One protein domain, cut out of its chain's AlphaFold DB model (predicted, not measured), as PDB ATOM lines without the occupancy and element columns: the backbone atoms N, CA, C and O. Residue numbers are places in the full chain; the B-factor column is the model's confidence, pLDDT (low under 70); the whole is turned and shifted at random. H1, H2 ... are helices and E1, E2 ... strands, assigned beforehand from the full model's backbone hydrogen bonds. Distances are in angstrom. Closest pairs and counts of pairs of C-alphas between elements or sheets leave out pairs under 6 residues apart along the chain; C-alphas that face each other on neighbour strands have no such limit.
ATOM      1  N   ARG A 396      38.839 -34.438  21.716       78.50
ATOM      2  CA  ARG A 396      38.881 -33.118  22.345       78.50
ATOM      3  C   ARG A 396      40.246 -32.462  22.178       78.50
ATOM      4  O   ARG A 396      41.261 -33.011  22.608       78.50
ATOM      5  N   ALA A 397      40.261 -31.254  21.631       76.12
ATOM      6  CA  ALA A 397      41.429 -30.388  21.578       76.12
ATOM      7  C   ALA A 397      41.459 -29.456  22.799       76.12
ATOM      8  O   ALA A 397      40.417 -29.008  23.280       76.12
ATOM      9  N   ARG A 398      42.658 -29.173  23.319       79.56
ATOM     10  CA  ARG A 398      42.873 -28.128  24.329       79.56
ATOM     11  C   ARG A 398      43.089 -26.803  23.612       79.56
ATOM     12  O   ARG A 398      44.071 -26.660  22.893       79.56
ATOM     13  N   VAL A 399      42.199 -25.856  23.856       76.94
ATOM     14  CA  VAL A 399      42.167 -24.546  23.209       76.94
ATOM     15  C   VAL A 399      42.282 -23.470  24.278       76.94
ATOM     16  O   VAL A 399      41.643 -23.564  25.326       76.94
ATOM     17  N   SER A 400      43.099 -22.446  24.040       68.94
ATOM     18  CA  SER A 400      43.191 -21.320  24.971       68.94
ATOM     19  C   SER A 400      41.891 -20.510  24.974       68.94
ATOM     20  O   SER A 400      41.352 -20.140  23.924       68.94
ATOM     21  N   ASP A 401      41.406 -20.179  26.167       63.41
ATOM     22  CA  ASP A 401      40.302 -19.237  26.323       63.41
ATOM     23  C   ASP A 401      40.730 -17.767  26.179       63.41
ATOM     24  O   ASP A 401      39.883 -16.896  26.259       63.41
ATOM     25  N   GLY A 402      42.004 -17.458  25.919       56.19
ATOM     26  CA  GLY A 402      42.479 -16.082  25.725       56.19
ATOM     27  C   GLY A 402      42.646 -15.238  27.001       56.19
ATOM     28  O   GLY A 402      43.320 -14.214  26.932       56.19
ATOM     29  N   GLU A 403      42.142 -15.674  28.158       52.72
ATOM     30  CA  GLU A 403      42.302 -14.997  29.465       52.72
ATOM     31  C   GLU A 403      43.315 -15.716  30.383       52.72
ATOM     32  O   GLU A 403      43.652 -15.259  31.482       52.72
ATOM     33  N   GLY A 404      43.872 -16.824  29.887       54.56
ATOM     34  CA  GLY A 404      44.903 -17.631  30.543       54.56
ATOM     35  C   GLY A 404      44.420 -19.010  30.992       54.56
ATOM     36  O   GLY A 404      45.212 -19.757  31.568       54.56
ATOM     37  N   GLY A 405      43.163 -19.370  30.724       60.12
ATOM     38  CA  GLY A 405      42.628 -20.715  30.896       60.12
ATOM     39  C   GLY A 405      42.603 -21.521  29.591       60.12
ATOM     40  O   GLY A 405      42.940 -21.055  28.494       60.12
ATOM     41  N   VAL A 406      42.271 -22.803  29.726       75.38
ATOM     42  CA  VAL A 406      42.275 -23.784  28.636       75.38
ATOM     43  C   VAL A 406      40.954 -24.538  28.665       75.38
ATOM     44  O   VAL A 406      40.623 -25.183  29.659       75.38
ATOM     45  N   VAL A 407      40.214 -24.487  27.560       78.56
ATOM     46  CA  VAL A 407      38.954 -25.210  27.375       78.56
ATOM     47  C   VAL A 407      39.211 -26.425  26.494       78.56
ATOM     48  O   VAL A 407      39.984 -26.373  25.541       78.56
ATOM     49  N   SER A 408      38.573 -27.544  26.827       83.44
ATOM     50  CA  SER A 408      38.639 -28.766  26.033       83.44
ATOM     51  C   SER A 408      37.377 -28.887  25.184       83.44
ATOM     52  O   SER A 408      36.295 -29.049  25.747       83.44
ATOM     53  N   LEU A 409      37.509 -28.781  23.860       81.81
ATOM     54  CA  LEU A 409      36.389 -28.811  22.914       81.81
ATOM     55  C   LEU A 409      36.586 -29.918  21.880       81.81
ATOM     56  O   LEU A 409      37.693 -30.115  21.384       81.81
ATOM     57  N   SER A 410      35.509 -30.624  21.554       83.56
ATOM     58  CA  SER A 410      35.417 -31.513  20.394       83.56
ATOM     59  C   SER A 410      34.715 -30.818  19.222       83.56
ATOM     60  O   SER A 410      34.026 -29.810  19.402       83.56
ATOM     61  N   LEU A 411      34.828 -31.379  18.018       79.00
ATOM     62  CA  LEU A 411      34.071 -30.896  16.859       79.00
ATOM     63  C   LEU A 411      32.551 -31.011  17.070       79.00
ATOM     64  O   LEU A 411      31.791 -30.159  16.605       79.00
ATOM     65  N   SER A 412      32.100 -32.018  17.824       80.88
ATOM     66  CA  SER A 412      30.693 -32.139  18.225       80.88
ATOM     67  C   SER A 412      30.240 -31.000  19.153       80.88
ATOM     68  O   SER A 412      29.108 -30.514  19.035       80.88
ATOM     69  N   ASP A 413      31.120 -30.540  20.048       84.75
ATOM     70  CA  ASP A 413      30.843 -29.399  20.932       84.75
ATOM     71  C   ASP A 413      30.738 -28.097  20.129       84.75
ATOM     72  O   ASP A 413      29.821 -27.307  20.358       84.75
ATOM     73  N   VAL A 414      31.625 -27.902  19.143       85.06
ATOM     74  CA  VAL A 414      31.561 -26.758  18.217       85.06
ATOM     75  C   VAL A 414      30.232 -26.765  17.466       85.06
ATOM     76  O   VAL A 414      29.520 -25.764  17.495       85.06
ATOM     77  N   ARG A 415      29.833 -27.904  16.880       82.25
ATOM     78  CA  ARG A 415      28.558 -28.030  16.151       82.25
ATOM     79  C   ARG A 415      27.365 -27.585  16.985       82.25
ATOM     80  O   ARG A 415      26.532 -26.806  16.537       82.25
ATOM     81  N   SER A 416      27.291 -28.116  18.200       83.56
ATOM     82  CA  SER A 416      26.166 -27.871  19.100       83.56
ATOM     83  C   SER A 416      26.178 -26.431  19.622       83.56
ATOM     84  O   SER A 416      25.125 -25.851  19.867       83.56
ATOM     85  N   GLY A 417      27.363 -25.833  19.761       87.06
ATOM     86  CA  GLY A 417      27.539 -24.476  20.265       87.06
ATOM     87  C   GLY A 417      27.337 -23.360  19.234       87.06
ATOM     88  O   GLY A 417      26.962 -22.258  19.627       87.06
ATOM     89  N   VAL A 418      27.549 -23.610  17.935       89.50
ATOM     90  CA  VAL A 418      27.388 -22.587  16.875       89.50
ATOM     91  C   VAL A 418      25.965 -22.029  16.837       89.50
ATOM     92  O   VAL A 418      25.795 -20.816  16.726       89.50
ATOM     93  N   GLY A 419      24.948 -22.880  17.007       88.50
ATOM     94  CA  GLY A 419      23.551 -22.439  17.063       88.50
ATOM     95  C   GLY A 419      23.293 -21.446  18.200       88.50
ATOM     96  O   GLY A 419      22.716 -20.386  17.971       88.50
ATOM     97  N   ALA A 420      23.809 -21.734  19.398       89.56
ATOM     98  CA  ALA A 420      23.664 -20.850  20.555       89.56
ATOM     99  C   ALA A 420      24.352 -19.490  20.342       89.56
ATOM    100  O   ALA A 420      23.790 -18.456  20.693       89.56
ATOM    101  N   LEU A 421      25.539 -19.467  19.719       91.19
ATOM    102  CA  LEU A 421      26.195 -18.202  19.361       91.19
ATOM    103  C   LEU A 421      25.374 -17.397  18.353       91.19
ATOM    104  O   LEU A 421      25.316 -16.173  18.445       91.19
ATOM    105  N   TYR A 422      24.733 -18.070  17.400       91.25
ATOM    106  CA  TYR A 422      23.921 -17.402  16.390       91.25
ATOM    107  C   TYR A 422      22.682 -16.755  17.010       91.25
ATOM    108  O   TYR A 422      22.376 -15.600  16.723       91.25
ATOM    109  N   GLU A 423      22.011 -17.463  17.919       90.81
ATOM    110  CA  GLU A 423      20.890 -16.917  18.688       90.81
ATOM    111  C   GLU A 423      21.310 -15.715  19.542       90.81
ATOM    112  O   GLU A 423      20.638 -14.679  19.513       90.81
ATOM    113  N   SER A 424      22.447 -15.816  20.239       90.62
ATOM    114  CA  SER A 424      23.039 -14.709  20.998       90.62
ATOM    115  C   SER A 424      23.283 -13.478  20.124       90.62
ATOM    116  O   SER A 424      22.851 -12.377  20.468       90.62
ATOM    117  N   LEU A 425      23.895 -13.654  18.947       92.50
ATOM    118  CA  LEU A 425      24.168 -12.554  18.020       92.50
ATOM    119  C   LEU A 425      22.882 -11.909  17.497       92.50
ATOM    120  O   LEU A 425      22.761 -10.687  17.516       92.50
ATOM    121  N   VAL A 426      21.893 -12.704  17.086       91.81
ATOM    122  CA  VAL A 426      20.598 -12.179  16.625       91.81
ATOM    123  C   VAL A 426      19.895 -11.394  17.735       91.81
ATOM    124  O   VAL A 426      19.328 -10.325  17.491       91.81
ATOM    125  N   ASN A 427      19.934 -11.897  18.970       90.50
ATOM    126  CA  ASN A 427      19.359 -11.196  20.108       90.50
ATOM    127  C   ASN A 427      20.089  -9.876  20.384       90.50
ATOM    128  O   ASN A 427      19.436  -8.854  20.597       90.50
ATOM    129  N   LEU A 428      21.420  -9.883  20.327       89.00
ATOM    130  CA  LEU A 428      22.239  -8.694  20.501       89.00
ATOM    131  C   LEU A 428      21.922  -7.620  19.454       89.00
ATOM    132  O   LEU A 428      21.710  -6.462  19.799       89.00
ATOM    133  N   GLU A 429      21.818  -8.001  18.185       90.38
ATOM    134  CA  GLU A 429      21.505  -7.082  17.085       90.38
ATOM    135  C   GLU A 429      20.114  -6.462  17.200       90.38
ATOM    136  O   GLU A 429      19.895  -5.311  16.809       90.38
ATOM    137  N   ARG A 430      19.169  -7.227  17.751       89.38
ATOM    138  CA  ARG A 430      17.830  -6.742  18.073       89.38
ATOM    139  C   ARG A 430      17.871  -5.735  19.220       89.38
ATOM    140  O   ARG A 430      17.214  -4.704  19.126       89.38
ATOM    141  N   ILE A 431      18.621  -6.026  20.282       86.81
ATOM    142  CA  ILE A 431      18.762  -5.137  21.444       86.81
ATOM    143  C   ILE A 431      19.471  -3.835  21.060       86.81
ATOM    144  O   ILE A 431      19.032  -2.764  21.464       86.81
ATOM    145  N   ALA A 432      20.515  -3.920  20.236       84.75
ATOM    146  CA  ALA A 432      21.244  -2.765  19.718       84.75
ATOM    147  C   ALA A 432      20.438  -1.921  18.710       84.75
ATOM    148  O   ALA A 432      20.903  -0.860  18.308       84.75
ATOM    149  N   ASP A 433      19.271  -2.397  18.254       88.06
ATOM    150  CA  ASP A 433      18.514  -1.839  17.127       88.06
ATOM    151  C   ASP A 433      19.413  -1.517  15.920       88.06
ATOM    152  O   ASP A 433      19.434  -0.404  15.388       88.06
ATOM    153  N   VAL A 434      20.166  -2.517  15.445       88.12
ATOM    154  CA  VAL A 434      21.073  -2.355  14.289       88.12
ATOM    155  C   VAL A 434      20.326  -1.822  13.058       88.12
ATOM    156  O   VAL A 434      20.880  -1.078  12.247       88.12
ATOM    157  N   THR A 435      19.040  -2.153  12.916       89.56
ATOM    158  CA  THR A 435      18.188  -1.640  11.831       89.56
ATOM    159  C   THR A 435      17.927  -0.139  11.978       89.56
ATOM    160  O   THR A 435      17.965   0.595  10.987       89.56
ATOM    161  N   GLY A 436      17.668   0.345  13.194       89.81
ATOM    162  CA  GLY A 436      17.626   1.769  13.518       89.81
ATOM    163  C   GLY A 436      18.961   2.462  13.274       89.81
ATOM    164  O   GLY A 436      18.987   3.457  12.551       89.81
ATOM    165  N   MET A 437      20.064   1.891  13.766       89.31
ATOM    166  CA  MET A 437      21.415   2.427  13.562       89.31
ATOM    167  C   MET A 437      21.746   2.609  12.075       89.31
ATOM    168  O   MET A 437      22.241   3.662  11.678       89.31
ATOM    169  N   ARG A 438      21.419   1.623  11.227       91.00
ATOM    170  CA  ARG A 438      21.614   1.709   9.766       91.00
ATOM    171  C   ARG A 438      20.786   2.824   9.128       91.00
ATOM    172  O   ARG A 438      21.294   3.547   8.275       91.00
ATOM    173  N   ARG A 439      19.520   2.986   9.538       92.75
ATOM    174  CA  ARG A 439      18.659   4.079   9.048       92.75
ATOM    175  C   ARG A 439      19.195   5.448   9.463       92.75
ATOM    176  O   ARG A 439      19.174   6.374   8.655       92.75
ATOM    177  N   GLU A 440      19.673   5.573  10.700       89.69
ATOM    178  CA  GLU A 440      20.284   6.804  11.204       89.69
ATOM    179  C   GLU A 440      21.576   7.124  10.442       89.69
ATOM    180  O   GLU A 440      21.725   8.241   9.948       89.69
ATOM    181  N   LEU A 441      22.461   6.139  10.263       90.75
ATOM    182  CA  LEU A 441      23.704   6.292   9.508       90.75
ATOM    183  C   LEU A 441      23.437   6.769   8.072       90.75
ATOM    184  O   LEU A 441      23.998   7.784   7.664       90.75
ATOM    185  N   ALA A 442      22.511   6.125   7.355       89.31
ATOM    186  CA  ALA A 442      22.138   6.517   5.994       89.31
ATOM    187  C   ALA A 442      21.564   7.948   5.921       89.31
ATOM    188  O   ALA A 442      21.827   8.686   4.972       89.31
ATOM    189  N   SER A 443      20.800   8.367   6.935       88.88
ATOM    190  CA  SER A 443      20.279   9.739   7.040       88.88
ATOM    191  C   SER A 443      21.397  10.765   7.258       88.88
ATOM    192  O   SER A 443      21.394  11.833   6.642       88.88
ATOM    193  N   LEU A 444      22.378  10.448   8.108       86.31
ATOM    194  CA  LEU A 444      23.539  11.308   8.348       86.31
ATOM    195  C   LEU A 444      24.426  11.432   7.102       86.31
ATOM    196  O   LEU A 444      24.832  12.542   6.764       86.31
ATOM    197  N   GLU A 445      24.657  10.332   6.385       85.44
ATOM    198  CA  GLU A 445      25.412  10.317   5.125       85.44
ATOM    199  C   GLU A 445      24.709  11.128   4.024       85.44
ATOM    200  O   GLU A 445      25.345  11.914   3.321       85.44
ATOM    201  N   ALA A 446      23.379  11.028   3.919       84.56
ATOM    202  CA  ALA A 446      22.601  11.828   2.972       84.56
ATOM    203  C   ALA A 446      22.674  13.340   3.264       84.56
ATOM    204  O   ALA A 446      22.652  14.153   2.339       84.56
ATOM    205  N   ARG A 447      22.779  13.735   4.542       80.06
ATOM    206  CA  ARG A 447      22.961  15.142   4.943       80.06
ATOM    207  C   ARG A 447      24.360  15.655   4.615       80.06
ATOM    208  O   ARG A 447      24.477  16.786   4.146       80.06
ATOM    209  N   GLU A 448      25.390  14.836   4.816       76.19
ATOM    210  CA  GLU A 448      26.793  15.154   4.502       76.19
ATOM    211  C   GLU A 448      27.020  15.424   3.006       76.19
ATOM    212  O   GLU A 448      27.823  16.282   2.640       76.19
ATOM    213  N   ALA A 449      26.250  14.758   2.141       76.50
ATOM    214  CA  ALA A 449      26.272  14.983   0.696       76.50
ATOM    215  C   ALA A 449      25.756  16.376   0.269       76.50
ATOM    216  O   ALA A 449      25.882  16.743  -0.902       76.50
ATOM    217  N   SER A 450      25.176  17.169   1.184       77.75
ATOM    218  CA  SER A 450      24.701  18.527   0.894       77.75
ATOM    219  C   SER A 450      25.776  19.595   1.182       77.75
ATOM    220  O   SER A 450      26.368  19.594   2.261       77.75
ATOM    221  N   PRO A 451      26.005  20.575   0.285       69.19
ATOM    222  CA  PRO A 451      26.975  21.654   0.521       69.19
ATOM    223  C   PRO A 451      26.686  22.500   1.775       69.19
ATOM    224  O   PRO A 451      27.614  22.935   2.449       69.19
ATOM    225  N   ALA A 452      25.408  22.677   2.131       68.69
ATOM    226  CA  ALA A 452      24.969  23.442   3.306       68.69
ATOM    227  C   ALA A 452      25.320  22.772   4.649       68.69
ATOM    228  O   ALA A 452      25.379  23.438   5.680       68.69
ATOM    229  N   PHE A 453      25.567  21.458   4.658       70.62
ATOM    230  CA  PHE A 453      25.966  20.737   5.866       70.62
ATOM    231  C   PHE A 453      27.339  21.176   6.363       70.62
ATOM    232  O   PHE A 453      27.514  21.358   7.562       70.62
ATOM    233  N   TRP A 454      28.293  21.389   5.457       69.12
ATOM    234  CA  TRP A 454      29.654  21.774   5.825       69.12
ATOM    235  C   TRP A 454      29.735  23.200   6.376       69.12
ATOM    236  O   TRP A 454      30.623  23.470   7.172       69.12
ATOM    237  N   GLU A 455      28.783  24.081   6.053       64.38
ATOM    238  CA  GLU A 455      28.677  25.412   6.672       64.38
ATOM    239  C   GLU A 455      28.105  25.362   8.109       64.38
ATOM    240  O   GLU A 455      28.535  26.142   8.955       64.38
ATOM    241  N   ASP A 456      27.202  24.416   8.425       59.59
ATOM    242  CA  ASP A 456      26.606  24.213   9.771       59.59
ATOM    243  C   ASP A 456      27.440  23.257  10.663       59.59
ATOM    244  O   ASP A 456      27.392  23.304  11.897       59.59
ATOM    245  N   ALA A 457      28.253  22.384  10.056       56.12
ATOM    246  CA  ALA A 457      29.029  21.351  10.748       56.12
ATOM    247  C   ALA A 457      30.151  21.917  11.635       56.12
ATOM    248  O   ALA A 457      30.490  21.299  12.647       56.12
ATOM    249  N   PHE A 458      30.686  23.102  11.321       54.00
ATOM    250  CA  PHE A 458      31.767  23.737  12.089       54.00
ATOM    251  C   PHE A 458      31.318  24.388  13.417       54.00
ATOM    252  O   PHE A 458      32.140  24.995  14.100       54.00
ATOM    253  N   GLY A 459      30.051  24.228  13.832       52.69
ATOM    254  CA  GLY A 459      29.525  24.765  15.101       52.69
ATOM    255  C   GLY A 459      28.786  23.770  16.009       52.69
ATOM    256  O   GLY A 459      28.485  24.102  17.156       52.69
ATOM    257  N   ARG A 460      28.492  22.545  15.544       51.41
ATOM    258  CA  ARG A 460      27.807  21.495  16.324       51.41
ATOM    259  C   ARG A 460      28.712  20.280  16.505       51.41
ATOM    260  O   ARG A 460      28.686  19.337  15.713       51.41
ATOM    261  N   SER A 461      29.491  20.288  17.582       56.22
ATOM    262  CA  SER A 461      30.352  19.179  18.000       56.22
ATOM    263  C   SER A 461      29.521  17.915  18.266       56.22
ATOM    264  O   SER A 461      28.949  17.766  19.341       56.22
ATOM    265  N   GLY A 462      29.404  17.005  17.292       63.56
ATOM    266  CA  GLY A 462      28.795  15.693  17.547       63.56
ATOM    267  C   GLY A 462      28.299  14.897  16.341       63.56
ATOM    268  O   GLY A 462      28.284  13.675  16.420       63.56
ATOM    269  N   VAL A 463      27.933  15.526  15.217       71.81
ATOM    270  CA  VAL A 463      27.298  14.794  14.094       71.81
ATOM    271  C   VAL A 463      28.271  13.841  13.388       71.81
ATOM    272  O   VAL A 463      27.959  12.665  13.207       71.81
ATOM    273  N   LEU A 464      29.473  14.317  13.050       72.19
ATOM    274  CA  LEU A 464      30.524  13.481  12.451       72.19
ATOM    275  C   LEU A 464      30.981  12.366  13.407       72.19
ATOM    276  O   LEU A 464      31.213  11.237  12.980       72.19
ATOM    277  N   VAL A 465      31.037  12.669  14.709       71.81
ATOM    278  CA  VAL A 465      31.369  11.705  15.769       71.81
ATOM    279  C   VAL A 465      30.288  10.625  15.876       71.81
ATOM    280  O   VAL A 465      30.609   9.440  15.922       71.81
ATOM    281  N   ARG A 466      29.003  11.004  15.847       78.50
ATOM    282  CA  ARG A 466      27.865  10.073  15.861       78.50
ATOM    283  C   ARG A 466      27.870   9.154  14.639       78.50
ATOM    284  O   ARG A 466      27.728   7.947  14.805       78.50
ATOM    285  N   ARG A 467      28.105   9.699  13.438       83.94
ATOM    286  CA  ARG A 467      28.235   8.919  12.193       83.94
ATOM    287  C   ARG A 467      29.349   7.878  12.298       83.94
ATOM    288  O   ARG A 467      29.120   6.702  12.030       83.94
ATOM    289  N   HIS A 468      30.542   8.309  12.714       80.00
ATOM    290  CA  HIS A 468      31.689   7.418  12.860       80.00
ATOM    291  C   HIS A 468      31.401   6.282  13.855       80.00
ATOM    292  O   HIS A 468      31.649   5.124  13.533       80.00
ATOM    293  N   ARG A 469      30.784   6.584  15.006       76.94
ATOM    294  CA  ARG A 469      30.396   5.578  16.012       76.94
ATOM    295  C   ARG A 469      29.414   4.540  15.471       76.94
ATOM    296  O   ARG A 469      29.668   3.348  15.606       76.94
ATOM    297  N   LEU A 470      28.331   4.984  14.826       84.00
ATOM    298  CA  LEU A 470      27.341   4.078  14.230       84.00
ATOM    299  C   LEU A 470      27.985   3.164  13.181       84.00
ATOM    300  O   LEU A 470      27.718   1.967  13.160       84.00
ATOM    301  N   SER A 471      28.869   3.713  12.343       83.25
ATOM    302  CA  SER A 471      29.595   2.940  11.331       83.25
ATOM    303  C   SER A 471      30.510   1.873  11.948       83.25
ATOM    304  O   SER A 471      30.515   0.734  11.480       83.25
ATOM    305  N   VAL A 472      31.247   2.207  13.014       82.06
ATOM    306  CA  VAL A 472      32.141   1.267  13.712       82.06
ATOM    307  C   VAL A 472      31.357   0.117  14.352       82.06
ATOM    308  O   VAL A 472      31.720  -1.042  14.147       82.06
ATOM    309  N   GLU A 473      30.262   0.411  15.059       83.31
ATOM    310  CA  GLU A 473      29.447  -0.618  15.725       83.31
ATOM    311  C   GLU A 473      28.722  -1.535  14.733       83.31
ATOM    312  O   GLU A 473      28.780  -2.760  14.868       83.31
ATOM    313  N   ILE A 474      28.121  -0.978  13.674       88.12
ATOM    314  CA  ILE A 474      27.493  -1.781  12.612       88.12
ATOM    315  C   ILE A 474      28.526  -2.709  11.967       88.12
ATOM    316  O   ILE A 474      28.280  -3.909  11.838       88.12
ATOM    317  N   ARG A 475      29.703  -2.178  11.607       87.62
ATOM    318  CA  ARG A 475      30.763  -2.962  10.963       87.62
ATOM    319  C   ARG A 475      31.256  -4.092  11.862       87.62
ATOM    320  O   ARG A 475      31.515  -5.192  11.384       87.62
ATOM    321  N   ARG A 476      31.388  -3.844  13.162       86.00
ATOM    322  CA  ARG A 476      31.762  -4.871  14.138       86.00
ATOM    323  C   ARG A 476      30.704  -5.976  14.232       86.00
ATOM    324  O   ARG A 476      31.074  -7.151  14.187       86.00
ATOM    325  N   LEU A 477      29.430  -5.575  14.309       89.06
ATOM    326  CA  LEU A 477      28.217  -6.369  14.067       89.06
ATOM    327  C   LEU A 477      28.392  -7.388  12.937       89.06
ATOM    328  O   LEU A 477      28.334  -8.609  13.095       89.06
ATOM    329  N   GLU A 478      28.644  -6.827  11.764       89.94
ATOM    330  CA  GLU A 478      28.725  -7.549  10.500       89.94
ATOM    331  C   GLU A 478      29.934  -8.479  10.429       89.94
ATOM    332  O   GLU A 478      29.802  -9.594   9.933       89.94
ATOM    333  N   ILE A 479      31.086  -8.071  10.973       90.69
ATOM    334  CA  ILE A 479      32.272  -8.933  11.050       90.69
ATOM    335  C   ILE A 479      31.988 -10.158  11.926       90.69
ATOM    336  O   ILE A 479      32.318 -11.272  11.524       90.69
ATOM    337  N   LEU A 480      31.363  -9.984  13.098       90.25
ATOM    338  CA  LEU A 480      31.005 -11.118  13.964       90.25
ATOM    339  C   LEU A 480      30.034 -12.072  13.277       90.25
ATOM    340  O   LEU A 480      30.206 -13.286  13.377       90.25
ATOM    341  N   ARG A 481      29.048 -11.529  12.556       93.31
ATOM    342  CA  ARG A 481      28.114 -12.340  11.778       93.31
ATOM    343  C   ARG A 481      28.823 -13.124  10.683       93.31
ATOM    344  O   ARG A 481      28.660 -14.334  10.627       93.31
ATOM    345  N   GLY A 482      29.638 -12.458   9.865       92.56
ATOM    346  CA  GLY A 482      30.340 -13.096   8.751       92.56
ATOM    347  C   GLY A 482      31.305 -14.192   9.203       92.56
ATOM    348  O   GLY A 482      31.354 -15.261   8.601       92.56
ATOM    349  N   GLU A 483      32.035 -13.972  10.297       90.81
ATOM    350  CA  GLU A 483      32.897 -15.006  10.879       90.81
ATOM    351  C   GLU A 483      32.090 -16.183  11.454       90.81
ATOM    352  O   GLU A 483      32.498 -17.336  11.312       90.81
ATOM    353  N   LEU A 484      30.940 -15.923  12.086       91.69
ATOM    354  CA  LEU A 484      30.068 -16.979  12.603       91.69
ATOM    355  C   LEU A 484      29.396 -17.780  11.481       91.69
ATOM    356  O   LEU A 484      29.296 -19.001  11.597       91.69
ATOM    357  N   ASP A 485      28.983 -17.123  10.397       90.56
ATOM    358  CA  ASP A 485      28.477 -17.776   9.190       90.56
ATOM    359  C   ASP A 485      29.554 -18.676   8.572       90.56
ATOM    360  O   ASP A 485      29.276 -19.840   8.295       90.56
ATOM    361  N   ALA A 486      30.799 -18.196   8.464       88.25
ATOM    362  CA  ALA A 486      31.916 -19.004   7.979       88.25
ATOM    363  C   ALA A 486      32.171 -20.235   8.866       88.25
ATOM    364  O   ALA A 486      32.351 -21.337   8.354       88.25
ATOM    365  N   VAL A 487      32.138 -20.090  10.197       87.75
ATOM    366  CA  VAL A 487      32.276 -21.239  11.112       87.75
ATOM    367  C   VAL A 487      31.088 -22.192  11.005       87.75
ATOM    368  O   VAL A 487      31.295 -23.400  11.089       87.75
ATOM    369  N   ARG A 488      29.862 -21.696  10.798       87.31
ATOM    370  CA  ARG A 488      28.686 -22.550  10.572       87.31
ATOM    371  C   ARG A 488      28.828 -23.349   9.282       87.31
ATOM    372  O   ARG A 488      28.680 -24.564   9.323       87.31
ATOM    373  N   GLU A 489      29.150 -22.686   8.175       84.75
ATOM    374  CA  GLU A 489      29.338 -23.329   6.871       84.75
ATOM    375  C   GLU A 489      30.470 -24.353   6.915       84.75
ATOM    376  O   GLU A 489      30.297 -25.485   6.467       84.75
ATOM    377  N   LEU A 490      31.611 -23.999   7.511       80.94
ATOM    378  CA  LEU A 490      32.735 -24.918   7.649       80.94
ATOM    379  C   LEU A 490      32.425 -26.065   8.604       80.94
ATOM    380  O   LEU A 490      32.829 -27.191   8.320       80.94
ATOM    381  N   ALA A 491      31.710 -25.821   9.704       77.38
ATOM    382  CA  ALA A 491      31.242 -26.895  10.565       77.38
ATOM    383  C   ALA A 491      30.369 -27.843   9.737       77.38
ATOM    384  O   ALA A 491      30.719 -29.009   9.605       77.38
ATOM    385  N   GLU A 492      29.308 -27.354   9.095       76.06
ATOM    386  CA  GLU A 492      28.387 -28.166   8.291       76.06
ATOM    387  C   GLU A 492      29.076 -28.931   7.146       76.06
ATOM    388  O   GLU A 492      28.793 -30.115   6.957       76.06
ATOM    389  N   ALA A 493      30.007 -28.298   6.427       70.81
ATOM    390  CA  ALA A 493      30.700 -28.887   5.282       70.81
ATOM    391  C   ALA A 493      31.819 -29.876   5.668       70.81
ATOM    392  O   ALA A 493      32.051 -30.849   4.953       70.81
ATOM    393  N   SER A 494      32.511 -29.665   6.795       63.34
ATOM    394  CA  SER A 494      33.767 -30.377   7.104       63.34
ATOM    395  C   SER A 494      33.588 -31.643   7.953       63.34
ATOM    396  O   SER A 494      34.557 -32.361   8.191       63.34
ATOM    397  N   PHE A 495      32.371 -31.985   8.395       59.06
ATOM    398  CA  PHE A 495      32.141 -33.125   9.304       59.06
ATOM    399  C   PHE A 495      32.473 -34.513   8.727       59.06
ATOM    400  O   PHE A 495      32.554 -35.479   9.487       59.06
ATOM    401  N   ILE A 496      32.656 -34.633   7.411       55.62
ATOM    402  CA  ILE A 496      32.921 -35.918   6.749       55.62
ATOM    403  C   ILE A 496      34.422 -36.111   6.456       55.62
ATOM    404  O   ILE A 496      34.880 -37.254   6.444       55.62
ATOM    405  N   GLU A 497      35.192 -35.024   6.299       61.56
ATOM    406  CA  GLU A 497      36.573 -35.058   5.776       61.56
ATOM    407  C   GLU A 497      37.601 -34.220   6.566       61.56
ATOM    408  O   GLU A 497      38.777 -34.232   6.206       61.56
ATOM    409  N   ALA A 498      37.211 -33.503   7.632       60.34
ATOM    410  CA  ALA A 498      38.138 -32.645   8.376       60.34
ATOM    411  C   ALA A 498      39.340 -33.429   8.933       60.34
ATOM    412  O   ALA A 498      39.185 -34.394   9.688       60.34
ATOM    413  N   ASP A 499      40.541 -32.968   8.590       67.75
ATOM    414  CA  ASP A 499      41.787 -33.419   9.197       67.75
ATOM    415  C   ASP A 499      42.038 -32.742  10.563       67.75
ATOM    416  O   ASP A 499      41.297 -31.861  11.013       67.75
ATOM    417  N   ASP A 500      43.115 -33.154  11.242       67.56
ATOM    418  CA  ASP A 500      43.491 -32.618  12.557       67.56
ATOM    419  C   ASP A 500      43.809 -31.105  12.535       67.56
ATOM    420  O   ASP A 500      43.760 -30.459  13.586       67.56
ATOM    421  N   SER A 501      44.160 -30.532  11.378       73.94
ATOM    422  CA  SER A 501      44.474 -29.105  11.244       73.94
ATOM    423  C   SER A 501      43.193 -28.280  11.195       73.94
ATOM    424  O   SER A 501      43.029 -27.355  11.995       73.94
ATOM    425  N   VAL A 502      42.258 -28.669  10.325       75.69
ATOM    426  CA  VAL A 502      40.938 -28.038  10.192       75.69
ATOM    427  C   VAL A 502      40.165 -28.144  11.506       75.69
ATOM    428  O   VAL A 502      39.561 -27.171  11.954       75.69
ATOM    429  N   ALA A 503      40.240 -29.298  12.179       73.94
ATOM    430  CA  ALA A 503      39.582 -29.490  13.465       73.94
ATOM    431  C   ALA A 503      40.072 -28.495  14.531       73.94
ATOM    432  O   ALA A 503      39.257 -27.877  15.220       73.94
ATOM    433  N   ARG A 504      41.394 -28.297  14.640       77.06
ATOM    434  CA  ARG A 504      41.976 -27.324  15.579       77.06
ATOM    435  C   ARG A 504      41.581 -25.898  15.230       77.06
ATOM    436  O   ARG A 504      41.127 -25.174  16.114       77.06
ATOM    437  N   GLU A 505      41.705 -25.516  13.963       81.56
ATOM    438  CA  GLU A 505      41.364 -24.173  13.493       81.56
ATOM    439  C   GLU A 505      39.895 -23.825  13.776       81.56
ATOM    440  O   GLU A 505      39.604 -22.736  14.281       81.56
ATOM    441  N   LEU A 506      38.974 -24.767  13.551       82.88
ATOM    442  CA  LEU A 506      37.559 -24.587  13.873       82.88
ATOM    443  C   LEU A 506      37.320 -24.445  15.376       82.88
ATOM    444  O   LEU A 506      36.595 -23.538  15.791       82.88
ATOM    445  N   THR A 507      37.943 -25.290  16.205       83.88
ATOM    446  CA  THR A 507      37.806 -25.182  17.667       83.88
ATOM    447  C   THR A 507      38.368 -23.863  18.213       83.88
ATOM    448  O   THR A 507      37.735 -23.241  19.071       83.88
ATOM    449  N   ASP A 508      39.493 -23.383  17.673       82.62
ATOM    450  CA  ASP A 508      40.121 -22.107  18.040       82.62
ATOM    451  C   ASP A 508      39.268 -20.909  17.611       82.62
ATOM    452  O   ASP A 508      39.054 -19.966  18.385       82.62
ATOM    453  N   THR A 509      38.759 -20.940  16.379       86.31
ATOM    454  CA  THR A 509      37.925 -19.869  15.822       86.31
ATOM    455  C   THR A 509      36.598 -19.781  16.567       86.31
ATOM    456  O   THR A 509      36.209 -18.692  16.986       86.31
ATOM    457  N   PHE A 510      35.950 -20.918  16.842       88.31
ATOM    458  CA  PHE A 510      34.728 -20.970  17.643       88.31
ATOM    459  C   PHE A 510      34.935 -20.406  19.057       88.31
ATOM    460  O   PHE A 510      34.159 -19.564  19.516       88.31
ATOM    461  N   ALA A 511      36.014 -20.808  19.743       86.12
ATOM    462  CA  ALA A 511      36.331 -20.292  21.074       86.12
ATOM    463  C   ALA A 511      36.561 -18.770  21.061       86.12
ATOM    464  O   ALA A 511      36.097 -18.067  21.961       86.12
ATOM    465  N   ARG A 512      37.232 -18.247  20.026       85.19
ATOM    466  CA  ARG A 512      37.463 -16.807  19.826       85.19
ATOM    467  C   ARG A 512      36.170 -16.042  19.552       85.19
ATOM    468  O   ARG A 512      35.959 -14.990  20.156       85.19
ATOM    469  N   LEU A 513      35.314 -16.567  18.680       88.56
ATOM    470  CA  LEU A 513      34.022 -15.977  18.332       88.56
ATOM    471  C   LEU A 513      33.106 -15.855  19.539       88.56
ATOM    472  O   LEU A 513      32.595 -14.767  19.800       88.56
ATOM    473  N   ARG A 514      32.975 -16.939  20.317       88.44
ATOM    474  CA  ARG A 514      32.189 -16.942  21.555       88.44
ATOM    475  C   ARG A 514      32.567 -15.774  22.459       88.44
ATOM    476  O   ARG A 514      31.694 -15.056  22.925       88.44
ATOM    477  N   ARG A 515      33.867 -15.533  22.649       81.50
ATOM    478  CA  ARG A 515      34.359 -14.436  23.496       81.50
ATOM    479  C   ARG A 515      34.059 -13.063  22.929       81.50
ATOM    480  O   ARG A 515      33.600 -12.190  23.658       81.50
ATOM    481  N   ARG A 516      34.329 -12.850  21.639       85.44
ATOM    482  CA  ARG A 516      34.071 -11.549  21.009       85.44
ATOM    483  C   ARG A 516      32.587 -11.199  21.045       85.44
ATOM    484  O   ARG A 516      32.265 -10.026  21.214       85.44
ATOM    485  N   LEU A 517      31.720 -12.203  20.923       87.44
ATOM    486  CA  LEU A 517      30.284 -12.037  21.057       87.44
ATOM    487  C   LEU A 517      29.888 -11.692  22.494       87.44
ATOM    488  O   LEU A 517      29.265 -10.659  22.687       87.44
ATOM    489  N   THR A 518      30.331 -12.457  23.498       84.25
ATOM    490  CA  THR A 518      30.078 -12.135  24.917       84.25
ATOM    491  C   THR A 518      30.567 -10.730  25.284       84.25
ATOM    492  O   THR A 518      29.893  -9.990  25.997       84.25
ATOM    493  N   ARG A 519      31.722 -10.315  24.750       82.19
ATOM    494  CA  ARG A 519      32.243  -8.958  24.931       82.19
ATOM    495  C   ARG A 519      31.349  -7.903  24.273       82.19
ATOM    496  O   ARG A 519      31.062  -6.892  24.901       82.19
ATOM    497  N   ALA A 520      30.909  -8.127  23.034       83.88
ATOM    498  CA  ALA A 520      29.995  -7.218  22.343       83.88
ATOM    499  C   ALA A 520      28.634  -7.123  23.053       83.88
ATOM    500  O   ALA A 520      28.113  -6.023  23.208       83.88
ATOM    501  N   GLU A 521      28.099  -8.248  23.543       84.25
ATOM    502  CA  GLU A 521      26.884  -8.289  24.364       84.25
ATOM    503  C   GLU A 521      27.022  -7.387  25.584       84.25
ATOM    504  O   GLU A 521      26.193  -6.502  25.794       84.25
ATOM    505  N   ARG A 522      28.109  -7.562  26.343       80.00
ATOM    506  CA  ARG A 522      28.401  -6.743  27.519       80.00
ATOM    507  C   ARG A 522      28.479  -5.262  27.162       80.00
ATOM    508  O   ARG A 522      27.864  -4.437  27.830       80.00
ATOM    509  N   GLU A 523      29.231  -4.920  26.123       81.88
ATOM    510  CA  GLU A 523      29.472  -3.523  25.775       81.88
ATOM    511  C   GLU A 523      28.201  -2.803  25.308       81.88
ATOM    512  O   GLU A 523      27.937  -1.682  25.731       81.88
ATOM    513  N   ILE A 524      27.371  -3.462  24.503       80.38
ATOM    514  CA  ILE A 524      26.108  -2.899  24.011       80.38
ATOM    515  C   ILE A 524      25.062  -2.790  25.126       80.38
ATOM    516  O   ILE A 524      24.283  -1.840  25.145       80.38
ATOM    517  N   LEU A 525      25.026  -3.753  26.052       75.94
ATOM    518  CA  LEU A 525      24.041  -3.777  27.135       75.94
ATOM    519  C   LEU A 525      24.384  -2.850  28.303       75.94
ATOM    520  O   LEU A 525      23.481  -2.456  29.042       75.94
ATOM    521  N   HIS A 526      25.667  -2.571  28.544       73.88
ATOM    522  CA  HIS A 526      26.112  -1.985  29.815       73.88
ATOM    523  C   HIS A 526      26.840  -0.647  29.688       73.88
ATOM    524  O   HIS A 526      26.991   0.048  30.697       73.88
TER     525      HIS A 526
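AT A GLANCE: This is residues 396 to 526 of the 701 residues of a protein of Polyangiaceae bacterium (UniProt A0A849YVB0). Look for a three-helix bundle of H1, H4 and H5, up and down, from which H4 runs on to pair with H2; beyond them residues 449 to 456, of which 451 to 456 belong to H3, stick out at the far end. Near the bundle's other end, the small hairpin E1 and E2 packs on H5. The 131 printed residues, in the order E1 E2 H1 H2 H3 H4 H5, are mostly helix, with an antiparallel sheet E1 - E2. The whole is loose, radius of gyration of the C-alphas 19.5 A, and only just a rod, spanning 61 by 30 by 23 A.

HOW THE PARTS SIT: Start at E1, residues 397 to 400, and E2, 406 to 409: N 397 and O 409 are 2.8 A apart, within hydrogen-bond range. From E1, go to H5, residues 500 to 526: their closest C-alphas, of Val 399 and Asp 508, are 6.1 A apart. H5 touches H1, residues 411 to 431, closest at C-alphas 521 and 428, 6.1 A, a shallow tilt of 24 degrees, the same way. The hub H4, residues 463 to 494, touches both, opposite ways: H5 at C-alphas 487 and 506, 6.8 A, in a helical hairpin, and H1 at C-alphas 491 and 415, 6.3 A. With residues 463 to 474 alone it touches H2, residues 434 to 448, at C-alphas 467 and 441, 5.9 A, a steep tilt of 44 degrees. H3, residues 451 to 457, is near H2. Every O i to N i+4 pair is within range in H2, H4 and H5; 15 of 17 in H1, 2 of 3 in H3.

IN THESE COORDINATES: Find C-alpha 397 at (41.429, -30.388, 21.578), where E1 begins. H4 runs 46.2 A from C-alpha 463 at (27.298, 14.794, 14.094). H5, 39.2 A, ends at C-alpha 526, (26.112, -1.985, 29.815); H1 measures 30.3 A, with a kink of 28 degrees near residue 418, and H2 20.9 A.

THE WHOLE: The farthest C-alphas, of Glu 455 and Ile 496, are 61.5 A apart. The printed part has no cut, and its links are tight. Look for pLDDT under 70 at residues 400 to 405, 451 to 452, 454 to 462 and 494 to 500.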